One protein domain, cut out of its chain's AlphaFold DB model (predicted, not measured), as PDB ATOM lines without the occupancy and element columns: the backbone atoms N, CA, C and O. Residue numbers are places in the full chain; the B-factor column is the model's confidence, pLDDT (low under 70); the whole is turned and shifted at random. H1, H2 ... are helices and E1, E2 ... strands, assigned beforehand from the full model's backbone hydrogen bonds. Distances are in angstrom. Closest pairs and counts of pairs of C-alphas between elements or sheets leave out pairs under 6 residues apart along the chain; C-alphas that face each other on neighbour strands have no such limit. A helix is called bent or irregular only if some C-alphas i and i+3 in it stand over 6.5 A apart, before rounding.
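Overview. This is residues 36 to 146 of the 638 residues of an uncharacterized protein of Dielma fastidiosa (UniProt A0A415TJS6). Two long helices, H2 and H5, stand about perpendicular and hardly meet, and two short helices bridge them: H4 packs on H2, and H3 packs on H5. H1 packs on residues 61 to 68 of H2, and a small hairpin of two antiparallel strands, E1 and E2, sits beside H3, with E1 also near the later part of H2. The printed part has 111 residues with five named helices and two named strands, in the order H1 H2 E1 E2 H3 H4 H5, mostly helix. It is compact and rounded, with a radius of gyration of the C-alphas of 13.4 A and spans of 36 by 30 by 27 A.

Arrangement. H1, residues 41 to 44, touches H2, residues 55 to 73, with C-alphas 42 and 61 closest at 5.1 A. E1, residues 88 to 90, and E2, residues 96 to 98, form a hairpin; N 89 and O 97 are within hydrogen-bond range at 2.9 A. H4, residues 107 to 113, touches H2 about perpendicular at 77 degrees, with C-alphas 59 and 113 closest at 3.9 A. H3, residues 99 to 105, touches residues 130 to 134 of H5, residues 121 to 141, about perpendicular at 84 degrees; C-alphas 100 and 134 are closest at 6.3 A. H4 and H5, a helical hairpin, only just touch, with 3 pairs of C-alphas within 8 A, C-alphas 110 and 127 closest at 6.9 A. H1 and H5 are apart. Every O i to N i+4 pair is within hydrogen-bond range in H3 and H4, against 14 of 15 in H2 and 16 of 17 in H5; H1 is too short for one.

Along the chain. H1 begins at C-alpha 41, (29.573, -36.954, 38.510), and is irregular, 7.6 A from C-alpha 41 to 44. H2 measures 26.5 A and H5 30.4 A, ending at C-alpha 141, (8.576, -26.048, 50.223).

Size, cuts and confidence. The C-alphas farthest apart, of Ala 48 and Thr 80, are 38.2 A apart. The printed part has no cut; the link from H2 to E1, residues 74 to 87, is long. Residues 116 to 120 have pLDDT under 70.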
ATOM      1  N   ASN A  36      29.323 -46.618  30.730       76.19
ATOM      2  CA  ASN A  36      29.317 -45.805  31.949       76.19
ATOM      3  C   ASN A  36      27.952 -45.104  32.062       76.19
ATOM      4  O   ASN A  36      27.202 -45.095  31.090       76.19
ATOM      5  N   TYR A  37      27.651 -44.465  33.198       77.00
ATOM      6  CA  TYR A  37      26.560 -43.478  33.248       77.00
ATOM      7  C   TYR A  37      26.762 -42.399  32.163       77.00
ATOM      8  O   TYR A  37      27.887 -41.937  31.958       77.00
ATOM      9  N   ASP A  38      25.685 -41.956  31.508       76.12
ATOM     10  CA  ASP A  38      25.763 -41.027  30.365       76.12
ATOM     11  C   ASP A  38      26.372 -39.656  30.713       76.12
ATOM     12  O   ASP A  38      27.020 -39.016  29.879       76.12
ATOM     13  N   ALA A  39      26.158 -39.181  31.946       82.94
ATOM     14  CA  ALA A  39      26.513 -37.831  32.370       82.94
ATOM     15  C   ALA A  39      26.783 -37.721  33.889       82.94
ATOM     16  O   ALA A  39      26.990 -38.709  34.599       82.94
ATOM     17  N   GLY A  40      26.839 -36.482  34.384       88.88
ATOM     18  CA  GLY A  40      26.974 -36.170  35.807       88.88
ATOM     19  C   GLY A  40      28.345 -36.434  36.426       88.88
ATOM     20  O   GLY A  40      29.358 -36.553  35.730       88.88
ATOM     21  N   VAL A  41      28.378 -36.515  37.761       91.38
ATOM     22  CA  VAL A  41      29.573 -36.954  38.510       91.38
ATOM     23  C   VAL A  41      29.936 -38.401  38.151       91.38
ATOM     24  O   VAL A  41      31.110 -38.722  37.963       91.38
ATOM     25  N   CYS A  42      28.933 -39.267  37.982       90.31
ATOM     26  CA  CYS A  42      29.125 -40.710  37.823       90.31
ATOM     27  C   CYS A  42      29.532 -41.170  36.414       90.31
ATOM     28  O   CYS A  42      29.750 -42.361  36.219       90.31
ATOM     29  N   LYS A  43      29.738 -40.261  35.452       86.38
ATOM     30  CA  LYS A  43      30.149 -40.549  34.057       86.38
ATOM     31  C   LYS A  43      31.416 -41.405  33.861       86.38
ATOM     32  O   LYS A  43      31.720 -41.828  32.748       86.38
ATOM     33  N   ASN A  44      32.199 -41.610  34.921       82.94
ATOM     34  CA  ASN A  44      33.409 -42.442  34.933       82.94
ATOM     35  C   ASN A  44      33.193 -43.809  35.619       82.94
ATOM     36  O   ASN A  44      34.109 -44.629  35.637       82.94
ATOM     37  N   VAL A  45      32.015 -44.050  36.201       84.25
ATOM     38  CA  VAL A  45      31.629 -45.323  36.819       84.25
ATOM     39  C   VAL A  45      30.993 -46.194  35.741       84.25
ATOM     40  O   VAL A  45      30.018 -45.789  35.109       84.25
ATOM     41  N   SER A  46      31.562 -47.380  35.526       83.81
ATOM     42  CA  SER A  46      31.047 -48.339  34.550       83.81
ATOM     43  C   SER A  46      29.818 -49.074  35.091       83.81
ATOM     44  O   SER A  46      29.790 -49.422  36.273       83.81
ATOM     45  N   VAL A  47      28.824 -49.295  34.223       82.44
ATOM     46  CA  VAL A  47      27.543 -49.941  34.541       82.44
ATOM     47  C   VAL A  47      27.132 -50.957  33.470       82.44
ATOM     48  O   VAL A  47      27.360 -50.740  32.277       82.44
ATOM     49  N   ALA A  48      26.518 -52.065  33.887       79.56
ATOM     50  CA  ALA A  48      26.032 -53.126  32.999       79.56
ATOM     51  C   ALA A  48      24.655 -52.838  32.363       79.56
ATOM     52  O   ALA A  48      24.373 -53.335  31.273       79.56
ATOM     53  N   ASP A  49      23.815 -52.042  33.029       80.94
ATOM     54  CA  ASP A  49      22.571 -51.474  32.495       80.94
ATOM     55  C   ASP A  49      22.414 -50.045  33.033       80.94
ATOM     56  O   ASP A  49      22.190 -49.847  34.227       80.94
ATOM     57  N   ILE A  50      22.537 -49.046  32.153       71.12
ATOM     58  CA  ILE A  50      22.423 -47.621  32.503       71.12
ATOM     59  C   ILE A  50      21.021 -47.290  33.046       71.12
ATOM     60  O   ILE A  50      20.886 -46.430  33.916       71.12
ATOM     61  N   ALA A  51      19.977 -47.994  32.592       75.19
ATOM     62  CA  ALA A  51      18.606 -47.766  33.041       75.19
ATOM     63  C   ALA A  51      18.295 -48.428  34.396       75.19
ATOM     64  O   ALA A  51      17.377 -47.985  35.088       75.19
ATOM     65  N   ASN A  52      19.043 -49.466  34.793       79.38
ATOM     66  CA  ASN A  52      18.857 -50.177  36.064       79.38
ATOM     67  C   ASN A  52      20.199 -50.532  36.751       79.38
ATOM     68  O   ASN A  52      20.492 -51.721  36.915       79.38
ATOM     69  N   PRO A  53      21.012 -49.551  37.200       85.00
ATOM     70  CA  PRO A  53      22.293 -49.839  37.843       85.00
ATOM     71  C   PRO A  53      22.128 -50.689  39.109       85.00
ATOM     72  O   PRO A  53      21.254 -50.432  39.947       85.00
ATOM     73  N   THR A  54      22.984 -51.698  39.265       88.00
ATOM     74  CA  THR A  54      22.998 -52.592  40.432       88.00
ATOM     75  C   THR A  54      23.466 -51.870  41.699       88.00
ATOM     76  O   THR A  54      24.087 -50.809  41.633       88.00
ATOM     77  N   ALA A  55      23.220 -52.454  42.878       85.25
ATOM     78  CA  ALA A  55      23.612 -51.854  44.160       85.25
ATOM     79  C   ALA A  55      25.102 -51.449  44.198       85.25
ATOM     80  O   ALA A  55      25.405 -50.310  44.521       85.25
ATOM     81  N   THR A  56      26.014 -52.315  43.744       85.12
ATOM     82  CA  THR A  56      27.469 -52.050  43.699       85.12
ATOM     83  C   THR A  56      27.897 -51.042  42.617       85.12
ATOM     84  O   THR A  56      29.018 -50.532  42.628       85.12
ATOM     85  N   GLU A  57      27.028 -50.729  41.656       87.94
ATOM     86  CA  GLU A  57      27.233 -49.667  40.659       87.94
ATOM     87  C   GLU A  57      26.674 -48.318  41.141       87.94
ATOM     88  O   GLU A  57      27.231 -47.261  40.828       87.94
ATOM     89  N   LYS A  58      25.609 -48.352  41.951       88.94
ATOM     90  CA  LYS A  58      25.060 -47.201  42.682       88.94
ATOM     91  C   LYS A  58      25.967 -46.769  43.829       88.94
ATOM     92  O   LYS A  58      26.258 -45.589  43.945       88.94
ATOM     93  N   GLU A  59      26.488 -47.726  44.592       88.62
ATOM     94  CA  GLU A  59      27.507 -47.571  45.637       88.62
ATOM     95  C   GLU A  59      28.692 -46.736  45.128       88.62
ATOM     96  O   GLU A  59      28.935 -45.637  45.617       88.62
ATOM     97  N   LYS A  60      29.354 -47.172  44.049       88.31
ATOM     98  CA  LYS A  60      30.473 -46.440  43.422       88.31
ATOM     99  C   LYS A  60      30.086 -45.053  42.903       88.31
ATOM    100  O   LYS A  60      30.906 -44.137  42.934       88.31
ATOM    101  N   CYS A  61      28.855 -44.890  42.416       90.62
ATOM    102  CA  CYS A  61      28.336 -43.591  41.997       90.62
ATOM    103  C   CYS A  61      28.156 -42.654  43.202       90.62
ATOM    104  O   CYS A  61      28.712 -41.559  43.203       90.62
ATOM    105  N   GLY A  62      27.494 -43.101  44.271       91.19
ATOM    106  CA  GLY A  62      27.318 -42.328  45.499       91.19
ATOM    107  C   GLY A  62      28.638 -42.011  46.203       91.19
ATOM    108  O   GLY A  62      28.795 -40.906  46.714       91.19
ATOM    109  N   GLN A  63      29.625 -42.914  46.152       89.25
ATOM    110  CA  GLN A  63      30.978 -42.642  46.647       89.25
ATOM    111  C   GLN A  63      31.636 -41.477  45.883       89.25
ATOM    112  O   GLN A  63      32.203 -40.569  46.496       89.25
ATOM    113  N   ALA A  64      31.502 -41.446  44.550       91.56
ATOM    114  CA  ALA A  64      31.990 -40.342  43.722       91.56
ATOM    115  C   ALA A  64      31.203 -39.033  43.943       91.56
ATOM    116  O   ALA A  64      31.805 -37.961  43.992       91.56
ATOM    117  N   VAL A  65      29.877 -39.105  44.115       94.00
ATOM    118  CA  VAL A  65      29.014 -37.947  44.423       94.00
ATOM    119  C   VAL A  65      29.365 -37.348  45.783       94.00
ATOM    120  O   VAL A  65      29.533 -36.135  45.880       94.00
ATOM    121  N   TYR A  66      29.546 -38.177  46.814       92.75
ATOM    122  CA  TYR A  66      29.992 -37.730  48.132       92.75
ATOM    123  C   TYR A  66      31.334 -36.998  48.044       92.75
ATOM    124  O   TYR A  66      31.445 -35.885  48.556       92.75
ATOM    125  N   GLN A  67      32.326 -37.563  47.342       91.06
ATOM    126  CA  GLN A  67      33.615 -36.891  47.164       91.06
ATOM    127  C   GLN A  67      33.459 -35.556  46.423       91.06
ATOM    128  O   GLN A  67      33.988 -34.553  46.884       91.06
ATOM    129  N   ALA A  68      32.661 -35.497  45.351       94.31
ATOM    130  CA  ALA A  68      32.407 -34.254  44.617       94.31
ATOM    131  C   ALA A  68      31.691 -33.172  45.456       94.31
ATOM    132  O   ALA A  68      31.883 -31.982  45.202       94.31
ATOM    133  N   ILE A  69      30.884 -33.560  46.451       94.69
ATOM    134  CA  ILE A  69      30.275 -32.633  47.421       94.69
ATOM    135  C   ILE A  69      31.317 -32.171  48.453       94.69
ATOM    136  O   ILE A  69      31.397 -30.976  48.728       94.69
ATOM    137  N   ILE A  70      32.155 -33.069  48.985       92.19
ATOM    138  CA  ILE A  70      33.245 -32.715  49.917       92.19
ATOM    139  C   ILE A  70      34.274 -31.783  49.256       92.19
ATOM    140  O   ILE A  70      34.633 -30.765  49.844       92.19
ATOM    141  N   ASP A  71      34.681 -32.079  48.019       93.12
ATOM    142  CA  ASP A  71      35.590 -31.252  47.211       93.12
ATOM    143  C   ASP A  71      35.015 -29.853  46.943       93.12
ATOM    144  O   ASP A  71      35.764 -28.898  46.746       93.12
ATOM    145  N   LYS A  72      33.682 -29.719  46.925       94.06
ATOM    146  CA  LYS A  72      32.996 -28.431  46.783       94.06
ATOM    147  C   LYS A  72      32.876 -27.677  48.096       94.06
ATOM    148  O   LYS A  72      33.038 -26.463  48.089       94.06
ATOM    149  N   LEU A  73      32.615 -28.377  49.198       92.31
ATOM    150  CA  LEU A  73      32.554 -27.775  50.530       92.31
ATOM    151  C   LEU A  73      33.898 -27.156  50.951       92.31
ATOM    152  O   LEU A  73      33.880 -26.209  51.725       92.31
ATOM    153  N   ASP A  74      35.040 -27.654  50.458       89.06
ATOM    154  CA  ASP A  74      36.386 -27.100  50.718       89.06
ATOM    155  C   ASP A  74      36.658 -26.846  52.219       89.06
ATOM    156  O   ASP A  74      37.101 -25.789  52.664       89.06
ATOM    157  N   GLY A  75      36.280 -27.823  53.050       84.44
ATOM    158  CA  GLY A  75      36.394 -27.739  54.509       84.44
ATOM    159  C   GLY A  75      35.302 -26.924  55.222       84.44
ATOM    160  O   GLY A  75      35.242 -26.987  56.454       84.44
ATOM    161  N   LYS A  76      34.395 -26.230  54.508       87.06
ATOM    162  CA  LYS A  76      33.132 -25.741  55.094       87.06
ATOM    163  C   LYS A  76      32.356 -26.916  55.693       87.06
ATOM    164  O   LYS A  76      32.395 -28.042  55.190       87.06
ATOM    165  N   LYS A  77      31.583 -26.648  56.746       88.25
ATOM    166  CA  LYS A  77      30.598 -27.619  57.223       88.25
ATOM    167  C   LYS A  77      29.352 -27.561  56.342       88.25
ATOM    168  O   LYS A  77      28.984 -26.507  55.835       88.25
ATOM    169  N   PHE A  78      28.663 -28.690  56.218       90.50
ATOM    170  CA  PHE A  78      27.395 -28.739  55.494       90.50
ATOM    171  C   PHE A  78      26.286 -27.927  56.182       90.50
ATOM    172  O   PHE A  78      25.436 -27.374  55.505       90.50
ATOM    173  N   ASP A  79      26.297 -27.803  57.511       86.75
ATOM    174  CA  ASP A  79      25.312 -27.012  58.261       86.75
ATOM    175  C   ASP A  79      25.560 -25.490  58.215       86.75
ATOM    176  O   ASP A  79      24.839 -24.749  58.878       86.75
ATOM    177  N   THR A  80      26.533 -25.029  57.416       85.69
ATOM    178  CA  THR A  80      26.855 -23.611  57.169       85.69
ATOM    179  C   THR A  80      26.831 -23.247  55.674       85.69
ATOM    180  O   THR A  80      27.600 -22.385  55.246       85.69
ATOM    181  N   ILE A  81      26.028 -23.943  54.862       87.62
ATOM    182  CA  ILE A  81      25.800 -23.616  53.440       87.62
ATOM    183  C   ILE A  81      24.450 -22.925  53.252       87.62
ATOM    184  O   ILE A  81      23.514 -23.177  54.009       87.62
ATOM    185  N   THR A  82      24.342 -22.140  52.186       85.50
ATOM    186  CA  THR A  82      23.105 -21.506  51.711       85.50
ATOM    187  C   THR A  82      22.791 -21.949  50.276       85.50
ATOM    188  O   THR A  82      23.652 -22.507  49.603       85.50
ATOM    189  N   LEU A  83      21.575 -21.702  49.778       83.81
ATOM    190  CA  LEU A  83      21.215 -21.938  48.370       83.81
ATOM    191  C   LEU A  83      21.966 -21.035  47.371       83.81
ATOM    192  O   LEU A  83      22.128 -21.428  46.218       83.81
ATOM    193  N   ASP A  84      22.429 -19.860  47.811       81.06
ATOM    194  CA  ASP A  84      23.125 -18.863  46.980       81.06
ATOM    195  C   ASP A  84      24.624 -19.170  46.788       81.06
ATOM    196  O   ASP A  84      25.245 -18.739  45.815       81.06
ATOM    197  N   ASP A  85      25.215 -19.990  47.666       83.94
ATOM    198  CA  ASP A  85      26.580 -20.486  47.497       83.94
ATOM    199  C   ASP A  85      26.780 -21.139  46.105       83.94
ATOM    200  O   ASP A  85      26.032 -22.030  45.689       83.94
ATOM    201  N   ASP A  86      27.877 -20.822  45.396       84.62
ATOM    202  CA  ASP A  86      28.234 -21.476  44.115       84.62
ATOM    203  C   ASP A  86      28.781 -22.917  44.282       84.62
ATOM    204  O   ASP A  86      29.621 -23.426  43.527       84.62
ATOM    205  N   LEU A  87      28.261 -23.623  45.285       91.75
ATOM    206  CA  LEU A  87      28.473 -25.033  45.581       91.75
ATOM    207  C   LEU A  87      27.702 -25.895  44.572       91.75
ATOM    208  O   LEU A  87      26.761 -26.612  44.906       91.75
ATOM    209  N   LYS A  88      28.090 -25.798  43.297       92.38
ATOM    210  CA  LYS A  88      27.457 -26.523  42.189       92.38
ATOM    211  C   LYS A  88      28.270 -27.748  41.760       92.38
ATOM    212  O   LYS A  88      29.473 -27.633  41.498       92.38
ATOM    213  N   VAL A  89      27.606 -28.901  41.647       94.38
ATOM    214  CA  VAL A  89      28.140 -30.178  41.122       94.38
ATOM    215  C   VAL A  89      27.366 -30.615  39.871       94.38
ATOM    216  O   VAL A  89      26.418 -29.950  39.454       94.38
ATOM    217  N   LYS A  90      27.791 -31.708  39.226       94.31
ATOM    218  CA  LYS A  90      27.194 -32.195  37.974       94.31
ATOM    219  C   LYS A  90      26.097 -33.233  38.228       94.31
ATOM    220  O   LYS A  90      26.400 -34.317  38.717       94.31
ATOM    221  N   ASN A  91      24.858 -32.889  37.887       91.12
ATOM    222  CA  ASN A  91      23.653 -33.689  38.137       91.12
ATOM    223  C   ASN A  91      23.499 -34.878  37.166       91.12
ATOM    224  O   ASN A  91      24.332 -35.055  36.277       91.12
ATOM    225  N   GLY A  92      22.423 -35.664  37.283       84.75
ATOM    226  CA  GLY A  92      22.193 -36.845  36.440       84.75
ATOM    227  C   GLY A  92      22.159 -36.561  34.931       84.75
ATOM    228  O   GLY A  92      22.603 -37.398  34.150       84.75
ATOM    229  N   ALA A  93      21.712 -35.369  34.520       86.50
ATOM    230  CA  ALA A  93      21.690 -34.918  33.124       86.50
ATOM    231  C   ALA A  93      23.018 -34.283  32.650       86.50
ATOM    232  O   ALA A  93      23.226 -34.084  31.453       86.50
ATOM    233  N   GLY A  94      23.942 -33.979  33.568       86.88
ATOM    234  CA  GLY A  94      25.177 -33.245  33.281       86.88
ATOM    235  C   GLY A  94      25.063 -31.723  33.425       86.88
ATOM    236  O   GLY A  94      26.013 -31.014  33.078       86.88
ATOM    237  N   ASP A  95      23.973 -31.211  33.986       91.31
ATOM    238  CA  ASP A  95      23.789 -29.804  34.347       91.31
ATOM    239  C   ASP A  95      24.502 -29.456  35.661       91.31
ATOM    240  O   ASP A  95      24.852 -30.328  36.456       91.31
ATOM    241  N   SER A  96      24.817 -28.171  35.859       91.62
ATOM    242  CA  SER A  96      25.472 -27.686  37.084       91.62
ATOM    243  C   SER A  96      24.421 -27.248  38.105       91.62
ATOM    244  O   SER A  96      23.933 -26.125  38.013       91.62
ATOM    245  N   VAL A  97      24.096 -28.102  39.075       90.81
ATOM    246  CA  VAL A  97      23.064 -27.834  40.098       90.81
ATOM    247  C   VAL A  97      23.690 -27.637  41.477       90.81
ATOM    248  O   VAL A  97      24.767 -28.176  41.748       90.81
ATOM    249  N   HIS A  98      23.027 -26.882  42.356       91.19
ATOM    250  CA  HIS A  98      23.465 -26.708  43.745       91.19
ATOM    251  C   HIS A  98      23.496 -28.054  44.501       91.19
ATOM    252  O   HIS A  98      22.688 -28.943  44.222       91.19
ATOM    253  N   ILE A  99      24.412 -28.226  45.464       93.50
ATOM    254  CA  ILE A  99      24.623 -29.518  46.142       93.50
ATOM    255  C   ILE A  99      23.362 -30.092  46.803       93.50
ATOM    256  O   ILE A  99      23.209 -31.309  46.781       93.50
ATOM    257  N   LEU A 100      22.423 -29.276  47.303       92.00
ATOM    258  CA  LEU A 100      21.149 -29.787  47.838       92.00
ATOM    259  C   LEU A 100      20.296 -30.496  46.767       92.00
ATOM    260  O   LEU A 100      19.738 -31.563  47.026       92.00
ATOM    261  N   VAL A 101      20.267 -29.966  45.539       91.06
ATOM    262  CA  VAL A 101      19.593 -30.599  44.389       91.06
ATOM    263  C   VAL A 101      20.319 -31.880  43.984       91.06
ATOM    264  O   VAL A 101      19.686 -32.897  43.715       91.06
ATOM    265  N   ALA A 102      21.653 -31.872  44.001       93.69
ATOM    266  CA  ALA A 102      22.448 -33.053  43.672       93.69
ATOM    267  C   ALA A 102      22.287 -34.187  44.696       93.69
ATOM    268  O   ALA A 102      22.195 -35.347  44.302       93.69
ATOM    269  N   ILE A 103      22.196 -33.866  45.991       94.94
ATOM    270  CA  ILE A 103      21.862 -34.829  47.053       94.94
ATOM    271  C   ILE A 103      20.484 -35.446  46.786       94.94
ATOM    272  O   ILE A 103      20.333 -36.658  46.909       94.94
ATOM    273  N   LYS A 104      19.502 -34.643  46.352       93.88
ATOM    274  CA  LYS A 104      18.167 -35.137  45.988       93.88
ATOM    275  C   LYS A 104      18.141 -35.971  44.699       93.88
ATOM    276  O   LYS A 104      17.316 -36.874  44.553       93.88
ATOM    277  N   GLU A 105      18.984 -35.654  43.722       93.19
ATOM    278  CA  GLU A 105      19.088 -36.428  42.481       93.19
ATOM    279  C   GLU A 105      19.777 -37.778  42.678       93.19
ATOM    280  O   GLU A 105      19.286 -38.767  42.141       93.19
ATOM    281  N   TYR A 106      20.842 -37.821  43.479       94.12
ATOM    282  CA  TYR A 106      21.647 -39.015  43.757       94.12
ATOM    283  C   TYR A 106      21.282 -39.710  45.082       94.12
ATOM    284  O   TYR A 106      22.103 -40.420  45.663       94.12
ATOM    285  N   ASP A 107      20.065 -39.501  45.586       93.50
ATOM    286  CA  ASP A 107      19.604 -39.996  46.891       93.50
ATOM    287  C   ASP A 107      19.724 -41.528  47.030       93.50
ATOM    288  O   ASP A 107      20.199 -42.040  48.047       93.50
ATOM    289  N   ALA A 108      19.379 -42.277  45.978       91.69
ATOM    290  CA  ALA A 108      19.497 -43.734  45.970       91.69
ATOM    291  C   ALA A 108      20.968 -44.190  45.938       91.69
ATOM    292  O   ALA A 108      21.344 -45.144  46.614       91.69
ATOM    293  N   GLU A 109      21.810 -43.498  45.180       92.06
ATOM    294  CA  GLU A 109      23.226 -43.810  44.996       92.06
ATOM    295  C   GLU A 109      24.022 -43.513  46.275       92.06
ATOM    296  O   GLU A 109      24.801 -44.352  46.729       92.06
ATOM    297  N   LEU A 110      23.752 -42.374  46.920       92.50
ATOM    298  CA  LEU A 110      24.255 -42.029  48.252       92.50
ATOM    299  C   LEU A 110      23.788 -43.039  49.316       92.50
ATOM    300  O   LEU A 110      24.581 -43.430  50.174       92.50
ATOM    301  N   THR A 111      22.541 -43.519  49.229       91.50
ATOM    302  CA  THR A 111      21.996 -44.548  50.133       91.50
ATOM    303  C   THR A 111      22.685 -45.907  49.977       91.50
ATOM    304  O   THR A 111      22.860 -46.609  50.972       91.50
ATOM    305  N   GLU A 112      23.101 -46.307  48.770       90.06
ATOM    306  CA  GLU A 112      23.914 -47.522  48.584       90.06
ATOM    307  C   GLU A 112      25.370 -47.316  49.040       90.06
ATOM    308  O   GLU A 112      25.932 -48.191  49.694       90.06
ATOM    309  N   ALA A 113      25.970 -46.148  48.776       86.88
ATOM    310  CA  ALA A 113      27.374 -45.856  49.100       86.88
ATOM    311  C   ALA A 113      27.721 -45.957  50.597       86.88
ATOM    312  O   ALA A 113      28.854 -46.287  50.943       86.88
ATOM    313  N   VAL A 114      26.758 -45.711  51.490       85.81
ATOM    314  CA  VAL A 114      26.942 -45.817  52.952       85.81
ATOM    315  C   VAL A 114      26.750 -47.232  53.514       85.81
ATOM    316  O   VAL A 114      26.790 -47.411  54.731       85.81
ATOM    317  N   LYS A 115      26.529 -48.240  52.658       81.69
ATOM    318  CA  LYS A 115      26.418 -49.656  53.061       81.69
ATOM    319  C   LYS A 115      27.742 -50.417  52.975       81.69
ATOM    320  O   LYS A 115      27.827 -51.523  53.509       81.69
ATOM    321  N   ASP A 116      28.748 -49.847  52.313       68.88
ATOM    322  CA  ASP A 116      30.105 -50.388  52.286       68.88
ATOM    323  C   ASP A 116      30.736 -50.326  53.691       68.88
ATOM    324  O   ASP A 116      30.675 -49.310  54.385       68.88
ATOM    325  N   LEU A 117      31.345 -51.435  54.110       53.53
ATOM    326  CA  LEU A 117      31.956 -51.596  55.429       53.53
ATOM    327  C   LEU A 117      33.363 -50.979  55.519       53.53
ATOM    328  O   LEU A 117      33.877 -50.839  56.629       53.53
ATOM    329  N   GLU A 118      33.980 -50.598  54.395       61.03
ATOM    330  CA  GLU A 118      35.233 -49.828  54.400       61.03
ATOM    331  C   GLU A 118      35.001 -48.312  54.575       61.03
ATOM    332  O   GLU A 118      35.944 -47.567  54.863       61.03
ATOM    333  N   TRP A 119      33.753 -47.833  54.485       62.19
ATOM    334  CA  TRP A 119      33.407 -46.424  54.690       62.19
ATOM    335  C   TRP A 119      33.154 -46.089  56.169       62.19
ATOM    336  O   TRP A 119      32.375 -46.727  56.874       62.19
ATOM    337  N   THR A 120      33.850 -45.062  56.673       60.41
ATOM    338  CA  THR A 120      33.833 -44.724  58.109       60.41
ATOM    339  C   THR A 120      32.465 -44.222  58.587       60.41
ATOM    340  O   THR A 120      31.722 -43.581  57.842       60.41
ATOM    341  N   SER A 121      32.171 -44.407  59.880       71.44
ATOM    342  CA  SER A 121      30.940 -43.918  60.527       71.44
ATOM    343  C   SER A 121      30.695 -42.413  60.345       71.44
ATOM    344  O   SER A 121      29.542 -41.981  60.298       71.44
ATOM    345  N   THR A 122      31.754 -41.615  60.183       78.12
ATOM    346  CA  THR A 122      31.677 -40.188  59.838       78.12
ATOM    347  C   THR A 122      30.960 -39.951  58.508       78.12
ATOM    348  O   THR A 122      30.156 -39.029  58.409       78.12
ATOM    349  N   VAL A 123      31.205 -40.784  57.492       83.56
ATOM    350  CA  VAL A 123      30.627 -40.592  56.154       83.56
ATOM    351  C   VAL A 123      29.144 -40.946  56.142       83.56
ATOM    352  O   VAL A 123      28.334 -40.140  55.686       83.56
ATOM    353  N   ALA A 124      28.769 -42.080  56.743       85.12
ATOM    354  CA  ALA A 124      27.365 -42.436  56.945       85.12
ATOM    355  C   ALA A 124      26.617 -41.356  57.755       85.12
ATOM    356  O   ALA A 124      25.512 -40.964  57.389       85.12
ATOM    357  N   THR A 125      27.256 -40.788  58.787       87.44
ATOM    358  CA  THR A 125      26.699 -39.664  59.564       87.44
ATOM    359  C   THR A 125      26.500 -38.404  58.714       87.44
ATOM    360  O   THR A 125      25.496 -37.712  58.883       87.44
ATOM    361  N   ASN A 126      27.431 -38.084  57.810       89.81
ATOM    362  CA  ASN A 126      27.315 -36.928  56.920       89.81
ATOM    363  C   ASN A 126      26.165 -37.112  55.925       89.81
ATOM    364  O   ASN A 126      25.257 -36.288  55.894       89.81
ATOM    365  N   VAL A 127      26.156 -38.217  55.177       92.12
ATOM    366  CA  VAL A 127      25.133 -38.504  54.158       92.12
ATOM    367  C   VAL A 127      23.729 -38.547  54.770       92.12
ATOM    368  O   VAL A 127      22.832 -37.879  54.261       92.12
ATOM    369  N   SER A 128      23.542 -39.204  55.925       90.50
ATOM    370  CA  SER A 128      22.248 -39.200  56.624       90.50
ATOM    371  C   SER A 128      21.776 -37.793  57.014       90.50
ATOM    372  O   SER A 128      20.587 -37.500  56.904       90.50
ATOM    373  N   LYS A 129      22.681 -36.895  57.434       92.69
ATOM    374  CA  LYS A 129      22.339 -35.488  57.720       92.69
ATOM    375  C   LYS A 129      21.967 -34.717  56.455       92.69
ATOM    376  O   LYS A 129      21.044 -33.910  56.495       92.69
ATOM    377  N   TRP A 130      22.674 -34.957  55.352       94.81
ATOM    378  CA  TRP A 130      22.434 -34.301  54.066       94.81
ATOM    379  C   TRP A 130      21.055 -34.667  53.508       94.81
ATOM    380  O   TRP A 130      20.272 -33.783  53.165       94.81
ATOM    381  N   GLN A 131      20.727 -35.962  53.498       94.75
ATOM    382  CA  GLN A 131      19.420 -36.467  53.067       94.75
ATOM    383  C   GLN A 131      18.290 -35.978  53.985       94.75
ATOM    384  O   GLN A 131      17.252 -35.547  53.492       94.75
ATOM    385  N   ALA A 132      18.495 -35.978  55.308       94.81
ATOM    386  CA  ALA A 132      17.507 -35.466  56.261       94.81
ATOM    387  C   ALA A 132      17.241 -33.959  56.091       94.81
ATOM    388  O   ALA A 132      16.088 -33.537  56.156       94.81
ATOM    389  N   ALA A 133      18.279 -33.155  55.826       94.56
ATOM    390  CA  ALA A 133      18.130 -31.729  55.533       94.56
ATOM    391  C   ALA A 133      17.306 -31.497  54.257       94.56
ATOM    392  O   ALA A 133      16.334 -30.747  54.281       94.56
ATOM    393  N   VAL A 134      17.648 -32.191  53.167       93.69
ATOM    394  CA  VAL A 134      16.920 -32.117  51.890       93.69
ATOM    395  C   VAL A 134      15.461 -32.554  52.043       93.69
ATOM    396  O   VAL A 134      14.564 -31.819  51.641       93.69
ATOM    397  N   ALA A 135      15.201 -33.701  52.675       94.19
ATOM    398  CA  ALA A 135      13.843 -34.211  52.859       94.19
ATOM    399  C   ALA A 135      12.979 -33.300  53.752       94.19
ATOM    400  O   ALA A 135      11.782 -33.152  53.504       94.19
ATOM    401  N   GLY A 136      13.575 -32.670  54.771       92.94
ATOM    402  CA  GLY A 136      12.898 -31.689  55.620       92.94
ATOM    403  C   GLY A 136      12.571 -30.380  54.897       92.94
ATOM    404  O   GLY A 136      11.471 -29.853  55.063       92.94
ATOM    405  N   ILE A 137      13.471 -29.910  54.024       91.81
ATOM    406  CA  ILE A 137      13.216 -28.787  53.110       91.81
ATOM    407  C   ILE A 137      12.022 -29.107  52.197       91.81
ATOM    408  O   ILE A 137      11.029 -28.376  52.189       91.81
ATOM    409  N   GLU A 138      12.070 -30.235  51.485       91.25
ATOM    410  CA  GLU A 138      11.016 -30.631  50.542       91.25
ATOM    411  C   GLU A 138       9.649 -30.839  51.200       91.25
ATOM    412  O   GLU A 138       8.623 -30.497  50.609       91.25
ATOM    413  N   ALA A 139       9.617 -31.359  52.432       92.44
ATOM    414  CA  ALA A 139       8.386 -31.571  53.190       92.44
ATOM    415  C   ALA A 139       7.608 -30.270  53.477       92.44
ATOM    416  O   ALA A 139       6.409 -30.335  53.773       92.44
ATOM    417  N   TYR A 140       8.259 -29.104  53.377       92.94
ATOM    418  CA  TYR A 140       7.622 -27.799  53.543       92.94
ATOM    419  C   TYR A 140       7.488 -27.012  52.230       92.94
ATOM    420  O   TYR A 140       6.395 -26.525  51.930       92.94
ATOM    421  N   ILE A 141       8.559 -26.906  51.427       90.19
ATOM    422  CA  ILE A 141       8.576 -26.048  50.223       90.19
ATOM    423  C   ILE A 141       8.207 -26.771  48.917       90.19
ATOM    424  O   ILE A 141       7.786 -26.111  47.965       90.19
ATOM    425  N   GLY A 142       8.270 -28.109  48.894       89.25
ATOM    426  CA  GLY A 142       8.058 -28.963  47.717       89.25
ATOM    427  C   GLY A 142       9.356 -29.449  47.059       89.25
ATOM    428  O   GLY A 142      10.444 -29.194  47.565       89.25
ATOM    429  N   ASP A 143       9.234 -30.180  45.944       87.56
ATOM    430  CA  ASP A 143      10.360 -30.842  45.255       87.56
ATOM    431  C   ASP A 143      11.460 -29.840  44.858       87.56
ATOM    432  O   ASP A 143      11.241 -28.964  44.015       87.56
ATOM    433  N   ILE A 144      12.647 -30.003  45.448       84.50
ATOM    434  CA  ILE A 144      13.812 -29.119  45.285       84.50
ATOM    435  C   ILE A 144      14.515 -29.284  43.922       84.50
ATOM    436  O   ILE A 144      15.437 -28.538  43.607       84.50
ATOM    437  N   LYS A 145      14.081 -30.238  43.083       83.62
ATOM    438  CA  LYS A 145      14.433 -30.286  41.650       83.62
ATOM    439  C   LYS A 145      13.627 -29.283  40.821       83.62
ATOM    440  O   LYS A 145      13.956 -29.047  39.659       83.62
ATOM    441  N   THR A 146      12.569 -28.705  41.391       78.44
ATOM    442  CA  THR A 146      11.948 -27.501  40.836       78.44
ATOM    443  C   THR A 146      12.933 -26.348  40.972       78.44
ATOM    444  O   THR A 146      13.595 -26.208  41.994       78.44
TER     445      THR A 146